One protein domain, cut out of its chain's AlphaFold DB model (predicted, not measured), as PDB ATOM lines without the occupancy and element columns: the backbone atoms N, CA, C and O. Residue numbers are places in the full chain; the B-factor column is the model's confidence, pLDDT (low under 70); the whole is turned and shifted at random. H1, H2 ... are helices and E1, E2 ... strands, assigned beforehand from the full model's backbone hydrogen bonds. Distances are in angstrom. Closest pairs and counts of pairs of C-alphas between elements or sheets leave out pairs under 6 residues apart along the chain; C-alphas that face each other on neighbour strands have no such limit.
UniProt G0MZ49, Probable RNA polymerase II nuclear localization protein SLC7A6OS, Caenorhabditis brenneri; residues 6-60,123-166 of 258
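What this domain is: This is residues 6 to 60 and 123 to 166 of the 258 residues of the protein "Probable RNA polymerase II nuclear localization protein SLC7A6OS" of Caenorhabditis brenneri (UniProt G0MZ49). The domain is one strongly twisted sheet of six strands, curled like part of a barrel and left open between its edge strands E4 and E6. Two helices of one short turn each lie far out: H2 only grazes the sheet, and H1 sits in the loop that leads from E3 to E4, while a long unnamed stretch, residues 132 to 153, loops from E5 to E6. The printed part has 99 residues, with E1, E2, E3, H1, E4, E5, E6 and H2 along the chain; the sheet's order is E4, E1, E5, E3, E2, E6, mixed. The class is mostly strand, though under half of the residues are in named elements. The whole is compact, with a radius of gyration of the C-alphas of 13.5 A, and rounded, spanning 36 by 29 by 27 A.

Where its parts are: E3, residues 29 to 37, is the longest strand by residues, 24.4 A from first to last C-alpha. E5, residues 124 to 131, measures 23.0 A. E1, residues 6 to 11, begins at C-alpha 6 (10.938, 7.204, 117.435) and is 16.5 A long. E2, residues 19 to 24, measures 16.6 A and E6, residues 154 to 158, 13.4 A. E4 is residues 52 to 54, H1 residues 44 to 47, and H2 residues 161 to 164, ending at C-alpha 164 (18.599, 6.962, 132.278).

How they stand to each other: E3 and E2 form a hairpin, antiparallel at 152 degrees, with N 22 and O 31 at 2.8 A. E2 and E6 are antiparallel at 158 degrees, with N 21 and O 157 at 2.8 A. On the other side of E3, E5 is antiparallel to it at 124 degrees, with N 34 and O 130 at 2.8 A. E5 and E1 are antiparallel at 150 degrees, with N 8 and O 127 at 2.9 A. E4 is parallel to E1 at 47 degrees, with N 7 and O 53 at 2.8 A. E3, H1 and E4 make a split strand-helix-strand unit, two strands running the same way with E1 and E5 between them; its crossover is right-handed. H1 is not on the sheet, but only just, with 4 pairs of C-alphas within 10 A. H2 is on the sheet but only grazes it; its closest C-alphas to E2 are those of Ile 164 and Ala 19, 7.1 A apart. Both helices are too short for an O i to N i+4 pair; each has 1 O i to N i+3 pair, within range.

The domain as a whole: The C-alphas of Asp 123 and Asp 139, the two farthest apart, are 37.8 A apart. Residues 61 to 122 are not printed, and C-alphas 60 and 123 are 17.6 A apart across this cut. The link from E5 to E6 is long, with 22 residues. The mean pLDDT of the printed part is 72.9; 37 residues are under 70, among them 133 to 153.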
ATOM      1  N   ILE A   6      12.226   7.728 116.994       86.62
ATOM      2  CA  ILE A   6      10.938   7.204 117.435       86.62
ATOM      3  C   ILE A   6       9.967   8.367 117.607       86.62
ATOM      4  O   ILE A   6      10.259   9.317 118.333       86.62
ATOM      5  N   ARG A   7       8.800   8.283 116.964       88.06
ATOM      6  CA  ARG A   7       7.694   9.224 117.140       88.06
ATOM      7  C   ARG A   7       6.653   8.620 118.077       88.06
ATOM      8  O   ARG A   7       6.072   7.575 117.783       88.06
ATOM      9  N   VAL A   8       6.394   9.314 119.181       87.38
ATOM     10  CA  VAL A   8       5.393   8.925 120.182       87.38
ATOM     11  C   VAL A   8       4.260   9.930 120.187       87.38
ATOM     12  O   VAL A   8       4.484  11.136 120.271       87.38
ATOM     13  N   SER A   9       3.035   9.419 120.096       87.44
ATOM     14  CA  SER A   9       1.829  10.217 120.296       87.44
ATOM     15  C   SER A   9       1.501  10.318 121.785       87.44
ATOM     16  O   SER A   9       1.517   9.315 122.497       87.44
ATOM     17  N   ARG A  10       1.185  11.523 122.257       86.06
ATOM     18  CA  ARG A  10       0.676  11.774 123.613       86.06
ATOM     19  C   ARG A  10      -0.437  12.814 123.587       86.06
ATOM     20  O   ARG A  10      -0.557  13.575 122.629       86.06
ATOM     21  N   LYS A  11      -1.217  12.909 124.663       84.94
ATOM     22  CA  LYS A  11      -2.128  14.044 124.872       84.94
ATOM     23  C   LYS A  11      -1.328  15.329 125.112       84.94
ATOM     24  O   LYS A  11      -0.313  15.313 125.804       84.94
ATOM     25  N   ARG A  12      -1.803  16.462 124.597       82.62
ATOM     26  CA  ARG A  12      -1.186  17.794 124.740       82.62
ATOM     27  C   ARG A  12      -1.055  18.217 126.200       82.62
ATOM     28  O   ARG A  12      -0.153  18.979 126.528       82.62
ATOM     29  N   SER A  13      -1.972  17.739 127.041       79.94
ATOM     30  CA  SER A  13      -2.014  17.980 128.484       79.94
ATOM     31  C   SER A  13      -1.032  17.132 129.296       79.94
ATOM     32  O   SER A  13      -0.783  17.476 130.447       79.94
ATOM     33  N   ALA A  14      -0.489  16.049 128.730       82.75
ATOM     34  CA  ALA A  14       0.491  15.191 129.392       82.75
ATOM     35  C   ALA A  14       1.909  15.725 129.167       82.75
ATOM     36  O   ALA A  14       2.212  16.183 128.066       82.75
ATOM     37  N   ASP A  15       2.782  15.643 130.167       85.06
ATOM     38  CA  ASP A  15       4.181  16.042 130.012       85.06
ATOM     39  C   ASP A  15       4.949  15.039 129.127       85.06
ATOM     40  O   ASP A  15       4.646  13.842 129.141       85.06
ATOM     41  N   PRO A  16       5.916  15.499 128.308       85.69
ATOM     42  CA  PRO A  16       6.770  14.597 127.545       85.69
ATOM     43  C   PRO A  16       7.655  13.779 128.497       85.69
ATOM     44  O   PRO A  16       8.202  14.321 129.458       85.69
ATOM     45  N   HIS A  17       7.828  12.488 128.215       84.06
ATOM     46  CA  HIS A  17       8.739  11.640 128.981       84.06
ATOM     47  C   HIS A  17      10.198  11.919 128.602       84.06
ATOM     48  O   HIS A  17      10.503  12.291 127.470       84.06
ATOM     49  N   GLU A  18      11.115  11.732 129.549       85.69
ATOM     50  CA  GLU A  18      12.542  12.010 129.338       85.69
ATOM     51  C   GLU A  18      13.211  10.954 128.444       85.69
ATOM     52  O   GLU A  18      14.066  11.290 127.619       85.69
ATOM     53  N   ALA A  19      12.806   9.684 128.567       86.25
ATOM     54  CA  ALA A  19      13.379   8.579 127.809       86.25
ATOM     55  C   ALA A  19      12.422   7.383 127.635       86.25
ATOM     56  O   ALA A  19      11.470   7.187 128.395       86.25
ATOM     57  N   LEU A  20      12.713   6.569 126.623       87.56
ATOM     58  CA  LEU A  20      12.021   5.337 126.254       87.56
ATOM     59  C   LEU A  20      13.016   4.182 126.205       87.56
ATOM     60  O   LEU A  20      14.153   4.350 125.763       87.56
ATOM     61  N   ILE A  21      12.558   2.996 126.583       84.50
ATOM     62  CA  ILE A  21      13.300   1.749 126.441       84.50
ATOM     63  C   ILE A  21      12.594   0.886 125.415       84.50
ATOM     64  O   ILE A  21      11.403   0.600 125.534       84.50
ATOM     65  N   LEU A  22      13.364   0.451 124.428       84.12
ATOM     66  CA  LEU A  22      12.937  -0.456 123.385       84.12
ATOM     67  C   LEU A  22      13.625  -1.803 123.603       84.12
ATOM     68  O   LEU A  22      14.837  -1.924 123.427       84.12
ATOM     69  N   HIS A  23      12.857  -2.808 124.011       81.38
ATOM     70  CA  HIS A  23      13.345  -4.155 124.283       81.38
ATOM     71  C   HIS A  23      12.867  -5.124 123.197       81.38
ATOM     72  O   HIS A  23      11.674  -5.395 123.058       81.38
ATOM     73  N   ASN A  24      13.798  -5.683 122.426       77.75
ATOM     74  CA  ASN A  24      13.486  -6.704 121.435       77.75
ATOM     75  C   ASN A  24      13.560  -8.101 122.068       77.75
ATOM     76  O   ASN A  24      14.646  -8.594 122.379       77.75
ATOM     77  N   LYS A  25      12.411  -8.777 122.195       74.81
ATOM     78  CA  LYS A  25      12.330 -10.113 122.815       74.81
ATOM     79  C   LYS A  25      13.047 -11.203 122.008       74.81
ATOM     80  O   LYS A  25      13.525 -12.166 122.600       74.81
ATOM     81  N   ARG A  26      13.145 -11.057 120.679       70.25
ATOM     82  CA  ARG A  26      13.775 -12.049 119.785       70.25
ATOM     83  C   ARG A  26      15.299 -12.025 119.902       70.25
ATOM     84  O   ARG A  26      15.926 -13.078 119.944       70.25
ATOM     85  N   VAL A  27      15.881 -10.829 119.985       70.31
ATOM     86  CA  VAL A  27      17.344 -10.628 119.987       70.31
ATOM     87  C   VAL A  27      17.886 -10.323 121.393       70.31
ATOM     88  O   VAL A  27      19.092 -10.210 121.574       70.31
ATOM     89  N   LYS A  28      17.011 -10.232 122.412       71.69
ATOM     90  CA  LYS A  28      17.349  -9.827 123.795       71.69
ATOM     91  C   LYS A  28      18.189  -8.546 123.824       71.69
ATOM     92  O   LYS A  28      19.130  -8.414 124.601       71.69
ATOM     93  N   HIS A  29      17.855  -7.626 122.926       74.88
ATOM     94  CA  HIS A  29      18.546  -6.358 122.760       74.88
ATOM     95  C   HIS A  29      17.706  -5.245 123.375       74.88
ATOM     96  O   HIS A  29      16.509  -5.150 123.090       74.88
ATOM     97  N   THR A  30      18.341  -4.391 124.172       78.56
ATOM     98  CA  THR A  30      17.700  -3.238 124.804       78.56
ATOM     99  C   THR A  30      18.348  -1.969 124.287       78.56
ATOM    100  O   THR A  30      19.566  -1.825 124.375       78.56
ATOM    101  N   THR A  31      17.532  -1.056 123.771       81.25
ATOM    102  CA  THR A  31      17.980   0.261 123.322       81.25
ATOM    103  C   THR A  31      17.277   1.350 124.118       81.25
ATOM    104  O   THR A  31      16.048   1.358 124.202       81.25
ATOM    105  N   VAL A  32      18.040   2.299 124.651       83.88
ATOM    106  CA  VAL A  32      17.516   3.503 125.299       83.88
ATOM    107  C   VAL A  32      17.440   4.642 124.286       83.88
ATOM    108  O   VAL A  32      18.388   4.909 123.544       83.88
ATOM    109  N   PHE A  33      16.305   5.330 124.267       85.31
ATOM    110  CA  PHE A  33      16.074   6.533 123.485       85.31
ATOM    111  C   PHE A  33      15.785   7.701 124.417       85.31
ATOM    112  O   PHE A  33      14.913   7.602 125.274       85.31
ATOM    113  N   THR A  34      16.458   8.828 124.230       86.62
ATOM    114  CA  THR A  34      16.190  10.062 124.977       86.62
ATOM    115  C   THR A  34      15.375  11.042 124.153       86.62
ATOM    116  O   THR A  34      15.469  11.070 122.922       86.62
ATOM    117  N   LEU A  35      14.570  11.854 124.838       87.31
ATOM    118  CA  LEU A  35      13.771  12.900 124.216       87.31
ATOM    119  C   LEU A  35      14.679  13.841 123.421       87.31
ATOM    120  O   LEU A  35      15.515  14.548 123.977       87.31
ATOM    121  N   PHE A  36      14.497  13.847 122.104       84.56
ATOM    122  CA  PHE A  36      15.222  14.727 121.195       84.56
ATOM    123  C   PHE A  36      14.455  16.030 120.999       84.56
ATOM    124  O   PHE A  36      15.019  17.120 121.078       84.56
ATOM    125  N   LYS A  37      13.144  15.919 120.763       83.44
ATOM    126  CA  LYS A  37      12.295  17.070 120.478       83.44
ATOM    127  C   LYS A  37      10.876  16.855 120.979       83.44
ATOM    128  O   LYS A  37      10.165  15.972 120.506       83.44
ATOM    129  N   ALA A  38      10.440  17.730 121.879       82.88
ATOM    130  CA  ALA A  38       9.047  17.804 122.295       82.88
ATOM    131  C   ALA A  38       8.209  18.601 121.282       82.88
ATOM    132  O   ALA A  38       8.679  19.595 120.715       82.88
ATOM    133  N   ALA A  39       6.931  18.246 121.136       76.56
ATOM    134  CA  ALA A  39       5.995  18.920 120.227       76.56
ATOM    135  C   ALA A  39       5.873  20.447 120.432       76.56
ATOM    136  O   ALA A  39       5.475  21.180 119.528       76.56
ATOM    137  N   ALA A  40       6.207  20.945 121.626       63.84
ATOM    138  CA  ALA A  40       6.166  22.369 121.956       63.84
ATOM    139  C   ALA A  40       7.345  23.181 121.373       63.84
ATOM    140  O   ALA A  40       7.322  24.409 121.428       63.84
ATOM    141  N   SER A  41       8.370  22.521 120.819       61.12
ATOM    142  CA  SER A  41       9.682  23.123 120.535       61.12
ATOM    143  C   SER A  41       9.865  23.711 119.119       61.12
ATOM    144  O   SER A  41      10.963  24.152 118.783       61.12
ATOM    145  N   GLY A  42       8.828  23.776 118.277       59.22
ATOM    146  CA  GLY A  42       8.903  24.437 116.960       59.22
ATOM    147  C   GLY A  42       9.217  23.513 115.771       59.22
ATOM    148  O   GLY A  42       9.087  22.304 115.869       59.22
ATOM    149  N   ASN A  43       9.546  24.101 114.613       60.22
ATOM    150  CA  ASN A  43       9.394  23.537 113.254       60.22
ATOM    151  C   ASN A  43      10.160  22.218 112.969       60.22
ATOM    152  O   ASN A  43      11.283  22.037 113.430       60.22
ATOM    153  N   ASP A  44       9.597  21.309 112.164       68.62
ATOM    154  CA  ASP A  44      10.116  19.942 111.893       68.62
ATOM    155  C   ASP A  44      11.248  19.861 110.858       68.62
ATOM    156  O   ASP A  44      11.496  18.825 110.243       68.62
ATOM    157  N   GLN A  45      11.972  20.958 110.663       65.75
ATOM    158  CA  GLN A  45      12.978  21.055 109.609       65.75
ATOM    159  C   GLN A  45      14.199  20.153 109.854       65.75
ATOM    160  O   GLN A  45      14.803  19.674 108.899       65.75
ATOM    161  N   GLU A  46      14.515  19.864 111.117       69.00
ATOM    162  CA  GLU A  46      15.615  18.979 111.537       69.00
ATOM    163  C   GLU A  46      15.305  17.485 111.338       69.00
ATOM    164  O   GLU A  46      16.213  16.663 111.315       69.00
ATOM    165  N   LEU A  47      14.030  17.133 111.139       71.44
ATOM    166  CA  LEU A  47      13.580  15.761 110.874       71.44
ATOM    167  C   LEU A  47      13.556  15.441 109.368       71.44
ATOM    168  O   LEU A  47      13.299  14.307 108.964       71.44
ATOM    169  N   SER A  48      13.808  16.443 108.518       67.38
ATOM    170  CA  SER A  48      13.769  16.311 107.063       67.38
ATOM    171  C   SER A  48      14.880  15.383 106.564       67.38
ATOM    172  O   SER A  48      16.041  15.779 106.488       67.38
ATOM    173  N   GLY A  49      14.512  14.164 106.163       66.94
ATOM    174  CA  GLY A  49      15.443  13.141 105.670       66.94
ATOM    175  C   GLY A  49      15.842  12.092 106.710       66.94
ATOM    176  O   GLY A  49      16.605  11.187 106.378       66.94
ATOM    177  N   ALA A  50      15.317  12.177 107.935       75.00
ATOM    178  CA  ALA A  50      15.527  11.156 108.953       75.00
ATOM    179  C   ALA A  50      14.499  10.015 108.851       75.00
ATOM    180  O   ALA A  50      13.351  10.221 108.448       75.00
ATOM    181  N   ARG A  51      14.900   8.797 109.239       78.19
ATOM    182  CA  ARG A  51      13.997   7.640 109.338       78.19
ATOM    183  C   ARG A  51      13.151   7.800 110.601       78.19
ATOM    184  O   ARG A  51      13.689   7.708 111.696       78.19
ATOM    185  N   VAL A  52      11.853   8.058 110.457       81.31
ATOM    186  CA  VAL A  52      10.924   8.200 111.590       81.31
ATOM    187  C   VAL A  52      10.081   6.943 111.727       81.31
ATOM    188  O   VAL A  52       9.561   6.417 110.744       81.31
ATOM    189  N   VAL A  53       9.973   6.474 112.960       82.19
ATOM    190  CA  VAL A  53       9.375   5.206 113.334       82.19
ATOM    191  C   VAL A  53       8.190   5.481 114.257       82.19
ATOM    192  O   VAL A  53       8.368   6.032 115.340       82.19
ATOM    193  N   ASP A  54       6.985   5.121 113.821       80.81
ATOM    194  CA  ASP A  54       5.752   5.401 114.562       80.81
ATOM    195  C   ASP A  54       5.456   4.315 115.583       80.81
ATOM    196  O   ASP A  54       5.265   3.155 115.218       80.81
ATOM    197  N   LEU A  55       5.362   4.701 116.857       75.69
ATOM    198  CA  LEU A  55       4.868   3.797 117.885       75.69
ATOM    199  C   LEU A  55       3.348   3.889 118.023       75.69
ATOM    200  O   LEU A  55       2.782   4.990 117.963       75.69
ATOM    201  N   PRO A  56       2.673   2.746 118.247       69.00
ATOM    202  CA  PRO A  56       1.274   2.759 118.631       69.00
ATOM    203  C   PRO A  56       1.104   3.551 119.939       69.00
ATOM    204  O   PRO A  56       2.043   3.644 120.735       69.00
ATOM    205  N   PRO A  57      -0.077   4.141 120.178       64.38
ATOM    206  CA  PRO A  57      -0.338   4.873 121.409       64.38
ATOM    207  C   PRO A  57      -0.105   3.955 122.616       64.38
ATOM    208  O   PRO A  57      -0.805   2.959 122.796       64.38
ATOM    209  N   LEU A  58       0.880   4.316 123.442       62.06
ATOM    210  CA  LEU A  58       1.296   3.580 124.643       62.06
ATOM    211  C   LEU A  58       0.233   3.586 125.761       62.06
ATOM    212  O   LEU A  58       0.448   2.976 126.800       62.06
ATOM    213  N   GLU A  59      -0.938   4.207 125.547       56.06
ATOM    214  CA  GLU A  59      -2.048   4.263 126.517       56.06
ATOM    215  C   GLU A  59      -2.638   2.880 126.883       56.06
ATOM    216  O   GLU A  59      -3.466   2.806 127.783       56.06
ATOM    217  N   ASN A  60      -2.222   1.790 126.222       43.72
ATOM    218  CA  ASN A  60      -2.736   0.434 126.461       43.72
ATOM    219  C   ASN A  60      -1.684  -0.582 126.933       43.72
ATOM    220  O   ASN A  60      -1.957  -1.782 126.883       43.72
ATOM    221  N   ASP A 123      -6.097  17.012 120.191       77.75
ATOM    222  CA  ASP A 123      -5.357  17.075 121.450       77.75
ATOM    223  C   ASP A 123      -4.129  16.157 121.461       77.75
ATOM    224  O   ASP A 123      -3.427  16.086 122.461       77.75
ATOM    225  N   VAL A 124      -3.843  15.453 120.363       81.81
ATOM    226  CA  VAL A 124      -2.662  14.592 120.259       81.81
ATOM    227  C   VAL A 124      -1.475  15.402 119.744       81.81
ATOM    228  O   VAL A 124      -1.567  16.116 118.746       81.81
ATOM    229  N   VAL A 125      -0.343  15.286 120.428       86.06
ATOM    230  CA  VAL A 125       0.934  15.884 120.046       86.06
ATOM    231  C   VAL A 125       2.002  14.803 119.924       86.06
ATOM    232  O   VAL A 125       1.912  13.756 120.562       86.06
ATOM    233  N   PHE A 126       2.996  15.053 119.073       86.50
ATOM    234  CA  PHE A 126       4.051  14.093 118.772       86.50
ATOM    235  C   PHE A 126       5.385  14.550 119.339       86.50
ATOM    236  O   PHE A 126       5.868  15.630 118.997       86.50
ATOM    237  N   ASP A 127       5.987  13.703 120.163       89.38
ATOM    238  CA  ASP A 127       7.367  13.870 120.590       89.38
ATOM    239  C   ASP A 127       8.275  12.914 119.816       89.38
ATOM    240  O   ASP A 127       7.863  11.824 119.403       89.38
ATOM    241  N   TYR A 128       9.519  13.338 119.635       88.38
ATOM    242  CA  TYR A 128      10.544  12.607 118.911       88.38
ATOM    243  C   TYR A 128      11.672  12.231 119.860       88.38
ATOM    244  O   TYR A 128      12.217  13.091 120.558       88.38
ATOM    245  N   TYR A 129      12.042  10.957 119.847       87.44
ATOM    246  CA  TYR A 129      13.112  10.399 120.660       87.44
ATOM    247  C   TYR A 129      14.226   9.883 119.751       87.44
ATOM    248  O   TYR A 129      13.958   9.255 118.723       87.44
ATOM    249  N   ALA A 130      15.470  10.167 120.124       86.81
ATOM    250  CA  ALA A 130      16.672   9.708 119.436       86.81
ATOM    251  C   ALA A 130      17.405   8.690 120.303       86.81
ATOM    252  O   ALA A 130      17.238   8.678 121.522       86.81
ATOM    253  N   ILE A 131      18.217   7.845 119.677       83.62
ATOM    254  CA  ILE A 131      19.057   6.888 120.398       83.62
ATOM    255  C   ILE A 131      19.931   7.640 121.407       83.62
ATOM    256  O   ILE A 131      20.533   8.660 121.072       83.62
ATOM    257  N   HIS A 132      19.998   7.133 122.635       79.94
ATOM    258  CA  HIS A 132      20.842   7.708 123.668       79.94
ATOM    259  C   HIS A 132      22.332   7.461 123.370       79.94
ATOM    260  O   HIS A 132      22.735   6.334 123.093       79.94
ATOM    261  N   GLU A 133      23.155   8.514 123.438       66.75
ATOM    262  CA  GLU A 133      24.584   8.459 123.086       66.75
ATOM    263  C   GLU A 133      25.484   7.847 124.184       66.75
ATOM    264  O   GLU A 133      26.665   7.603 123.926       66.75
ATOM    265  N   LYS A 134      24.990   7.602 125.414       58.47
ATOM    266  CA  LYS A 134      25.839   7.047 126.489       58.47
ATOM    267  C   LYS A 134      26.181   5.563 126.271       58.47
ATOM    268  O   LYS A 134      25.377   4.745 125.824       58.47
ATOM    269  N   ARG A 135      27.413   5.252 126.681       48.44
ATOM    270  CA  ARG A 135      28.114   3.960 126.681       48.44
ATOM    271  C   ARG A 135      27.361   2.947 127.555       48.44
ATOM    272  O   ARG A 135      27.499   2.958 128.769       48.44
ATOM    273  N   GLY A 136      26.521   2.122 126.945       53.25
ATOM    274  CA  GLY A 136      25.608   1.207 127.645       53.25
ATOM    275  C   GLY A 136      24.450   0.785 126.749       53.25
ATOM    276  O   GLY A 136      23.975  -0.346 126.815       53.25
ATOM    277  N   ASN A 137      24.088   1.652 125.805       59.94
ATOM    278  CA  ASN A 137      23.438   1.208 124.587       59.94
ATOM    279  C   ASN A 137      24.434   0.309 123.841       59.94
ATOM    280  O   ASN A 137      25.550   0.764 123.588       59.94
ATOM    281  N   ALA A 138      24.091  -0.959 123.579       53.84
ATOM    282  CA  ALA A 138      25.047  -1.914 123.017       53.84
ATOM    283  C   ALA A 138      25.750  -1.295 121.800       53.84
ATOM    284  O   ALA A 138      25.084  -0.704 120.948       53.84
ATOM    285  N   ASP A 139      27.079  -1.429 121.720       48.84
ATOM    286  CA  ASP A 139      27.951  -0.790 120.716       48.84
ATOM    287  C   ASP A 139      27.527  -1.044 119.242       48.84
ATOM    288  O   ASP A 139      28.078  -0.444 118.324       48.84
ATOM    289  N   GLY A 140      26.527  -1.902 118.998       48.50
ATOM    290  CA  GLY A 140      25.908  -2.170 117.698       48.50
ATOM    291  C   GLY A 140      24.681  -1.318 117.334       48.50
ATOM    292  O   GLY A 140      24.220  -1.405 116.201       48.50
ATOM    293  N   ALA A 141      24.144  -0.471 118.222       50.94
ATOM    294  CA  ALA A 141      23.005   0.407 117.895       50.94
ATOM    295  C   ALA A 141      23.377   1.546 116.918       50.94
ATOM    296  O   ALA A 141      22.504   2.122 116.262       50.94
ATOM    297  N   ALA A 142      24.671   1.864 116.820       47.69
ATOM    298  CA  ALA A 142      25.229   2.826 115.874       47.69
ATOM    299  C   ALA A 142      25.667   2.186 114.543       47.69
ATOM    300  O   ALA A 142      25.942   2.926 113.595       47.69
ATOM    301  N   ASP A 143      25.725   0.849 114.464       46.12
ATOM    302  CA  ASP A 143      26.095   0.149 113.237       46.12
ATOM    303  C   ASP A 143      24.855   0.012 112.348       46.12
ATOM    304  O   ASP A 143      23.755  -0.368 112.762       46.12
ATOM    305  N   ASP A 144      25.002   0.438 111.108       48.75
ATOM    306  CA  ASP A 144      23.937   0.955 110.262       48.75
ATOM    307  C   ASP A 144      23.001  -0.092 109.637       48.75
ATOM    308  O   ASP A 144      22.207   0.243 108.753       48.75
ATOM    309  N   ALA A 145      23.050  -1.327 110.134       48.78
ATOM    310  CA  ALA A 145      22.348  -2.484 109.593       48.78
ATOM    311  C   ALA A 145      21.290  -3.093 110.536       48.78
ATOM    312  O   ALA A 145      20.513  -3.938 110.099       48.78
ATOM    313  N   SER A 146      21.214  -2.692 111.812       54.56
ATOM    314  CA  SER A 146      20.336  -3.373 112.787       54.56
ATOM    315  C   SER A 146      18.932  -2.764 112.926       54.56
ATOM    316  O   SER A 146      18.049  -3.388 113.505       54.56
ATOM    317  N   TRP A 147      18.668  -1.582 112.357       58.91
ATOM    318  CA  TRP A 147      17.377  -0.886 112.504       58.91
ATOM    319  C   TRP A 147      16.245  -1.412 111.616       58.91
ATOM    320  O   TRP A 147      15.110  -0.954 111.747       58.91
ATOM    321  N   ASP A 148      16.516  -2.398 110.763       60.50
ATOM    322  CA  ASP A 148      15.490  -3.187 110.070       60.50
ATOM    323  C   ASP A 148      14.905  -4.283 110.972       60.50
ATOM    324  O   ASP A 148      14.482  -5.335 110.501       60.50
ATOM    325  N   MET A 149      14.876  -4.049 112.289       57.38
ATOM    326  CA  MET A 149      14.181  -4.939 113.205       57.38
ATOM    327  C   MET A 149      12.691  -4.942 112.878       57.38
ATOM    328  O   MET A 149      12.039  -3.893 112.878       57.38
ATOM    329  N   ASP A 150      12.147  -6.140 112.687       58.56
ATOM    330  CA  ASP A 150      10.714  -6.371 112.756       58.56
ATOM    331  C   ASP A 150      10.204  -5.805 114.086       58.56
ATOM    332  O   ASP A 150      10.534  -6.306 115.164       58.56
ATOM    333  N   MET A 151       9.377  -4.758 114.024       65.75
ATOM    334  CA  MET A 151       8.654  -4.250 115.195       65.75
ATOM    335  C   MET A 151       7.792  -5.318 115.878       65.75
ATOM    336  O   MET A 151       7.369  -5.155 117.021       65.75
ATOM    337  N   GLU A 152       7.507  -6.406 115.169       61.62
ATOM    338  CA  GLU A 152       6.730  -7.537 115.641       61.62
ATOM    339  C   GLU A 152       7.508  -8.319 116.718       61.62
ATOM    340  O   GLU A 152       8.233  -9.276 116.447       61.62
ATOM    341  N   GLY A 153       7.371  -7.893 117.974       63.81
ATOM    342  CA  GLY A 153       8.071  -8.469 119.133       63.81
ATOM    343  C   GLY A 153       8.932  -7.473 119.910       63.81
ATOM    344  O   GLY A 153       9.628  -7.867 120.853       63.81
ATOM    345  N   VAL A 154       8.879  -6.199 119.523       73.69
ATOM    346  CA  VAL A 154       9.464  -5.092 120.269       73.69
ATOM    347  C   VAL A 154       8.499  -4.647 121.364       73.69
ATOM    348  O   VAL A 154       7.340  -4.334 121.105       73.69
ATOM    349  N   ASP A 155       8.999  -4.625 122.592       79.62
ATOM    350  CA  ASP A 155       8.315  -4.100 123.766       79.62
ATOM    351  C   ASP A 155       8.842  -2.693 124.052       79.62
ATOM    352  O   ASP A 155      10.060  -2.494 124.100       79.62
ATOM    353  N   VAL A 156       7.951  -1.715 124.202       82.94
ATOM    354  CA  VAL A 156       8.337  -0.325 124.469       82.94
ATOM    355  C   VAL A 156       7.736   0.131 125.783       82.94
ATOM    356  O   VAL A 156       6.525   0.056 125.978       82.94
ATOM    357  N   ARG A 157       8.587   0.659 126.661       86.31
ATOM    358  CA  ARG A 157       8.190   1.238 127.948       86.31
ATOM    359  C   ARG A 157       8.904   2.561 128.201       86.31
ATOM    360  O   ARG A 157       9.950   2.830 127.611       86.31
ATOM    361  N   PHE A 158       8.354   3.381 129.089       86.06
ATOM    362  CA  PHE A 158       9.058   4.561 129.589       86.06
ATOM    363  C   PHE A 158      10.217   4.134 130.490       86.06
ATOM    364  O   PHE A 158      10.083   3.174 131.249       86.06
ATOM    365  N   ALA A 159      11.352   4.824 130.375       83.00
ATOM    366  CA  ALA A 159      12.499   4.563 131.236       83.00
ATOM    367  C   ALA A 159      12.255   5.126 132.642       83.00
ATOM    368  O   ALA A 159      11.720   6.232 132.789       83.00
ATOM    369  N   ASN A 160      12.706   4.403 133.664       82.25
ATOM    370  CA  ASN A 160      12.834   4.958 135.008       82.25
ATOM    371  C   ASN A 160      14.061   5.873 135.093       82.25
ATOM    372  O   ASN A 160      15.018   5.716 134.338       82.25
ATOM    373  N   ARG A 161      14.063   6.809 136.049       73.94
ATOM    374  CA  ARG A 161      15.175   7.758 136.243       73.94
ATOM    375  C   ARG A 161      16.526   7.055 136.434       73.94
ATOM    376  O   ARG A 161      17.520   7.507 135.878       73.94
ATOM    377  N   ASP A 162      16.523   5.926 137.136       71.06
ATOM    378  CA  ASP A 162      17.716   5.106 137.377       71.06
ATOM    379  C   ASP A 162      18.233   4.420 136.096       71.06
ATOM    380  O   ASP A 162      19.422   4.173 135.960       71.06
ATOM    381  N   GLU A 163      17.360   4.151 135.118       72.81
ATOM    382  CA  GLU A 163      17.730   3.527 133.835       72.81
ATOM    383  C   GLU A 163      18.285   4.552 132.827       72.81
ATOM    384  O   GLU A 163      18.918   4.179 131.838       72.81
ATOM    385  N   ILE A 164      18.044   5.846 133.062       71.94
ATOM    386  CA  ILE A 164      18.599   6.962 132.278       71.94
ATOM    387  C   ILE A 164      20.015   7.294 132.763       71.94
ATOM    388  O   ILE A 164      20.882   7.668 131.967       71.94
ATOM    389  N   ASP A 165      20.259   7.150 134.067       66.44
ATOM    390  CA  ASP A 165      21.523   7.488 134.710       66.44
ATOM    391  C   ASP A 165      22.458   6.279 134.834       66.44
ATOM    392  O   ASP A 165      22.971   5.975 135.904       66.44
ATOM    393  N   LEU A 166      22.719   5.604 133.708       57.47
ATOM    394  CA  LEU A 166      23.802   4.616 133.590       57.47
ATOM    395  C   LEU A 166      25.173   5.326 133.591       57.47
ATOM    396  O   LEU A 166      25.982   5.201 132.665       57.47
TER     397      LEU A 166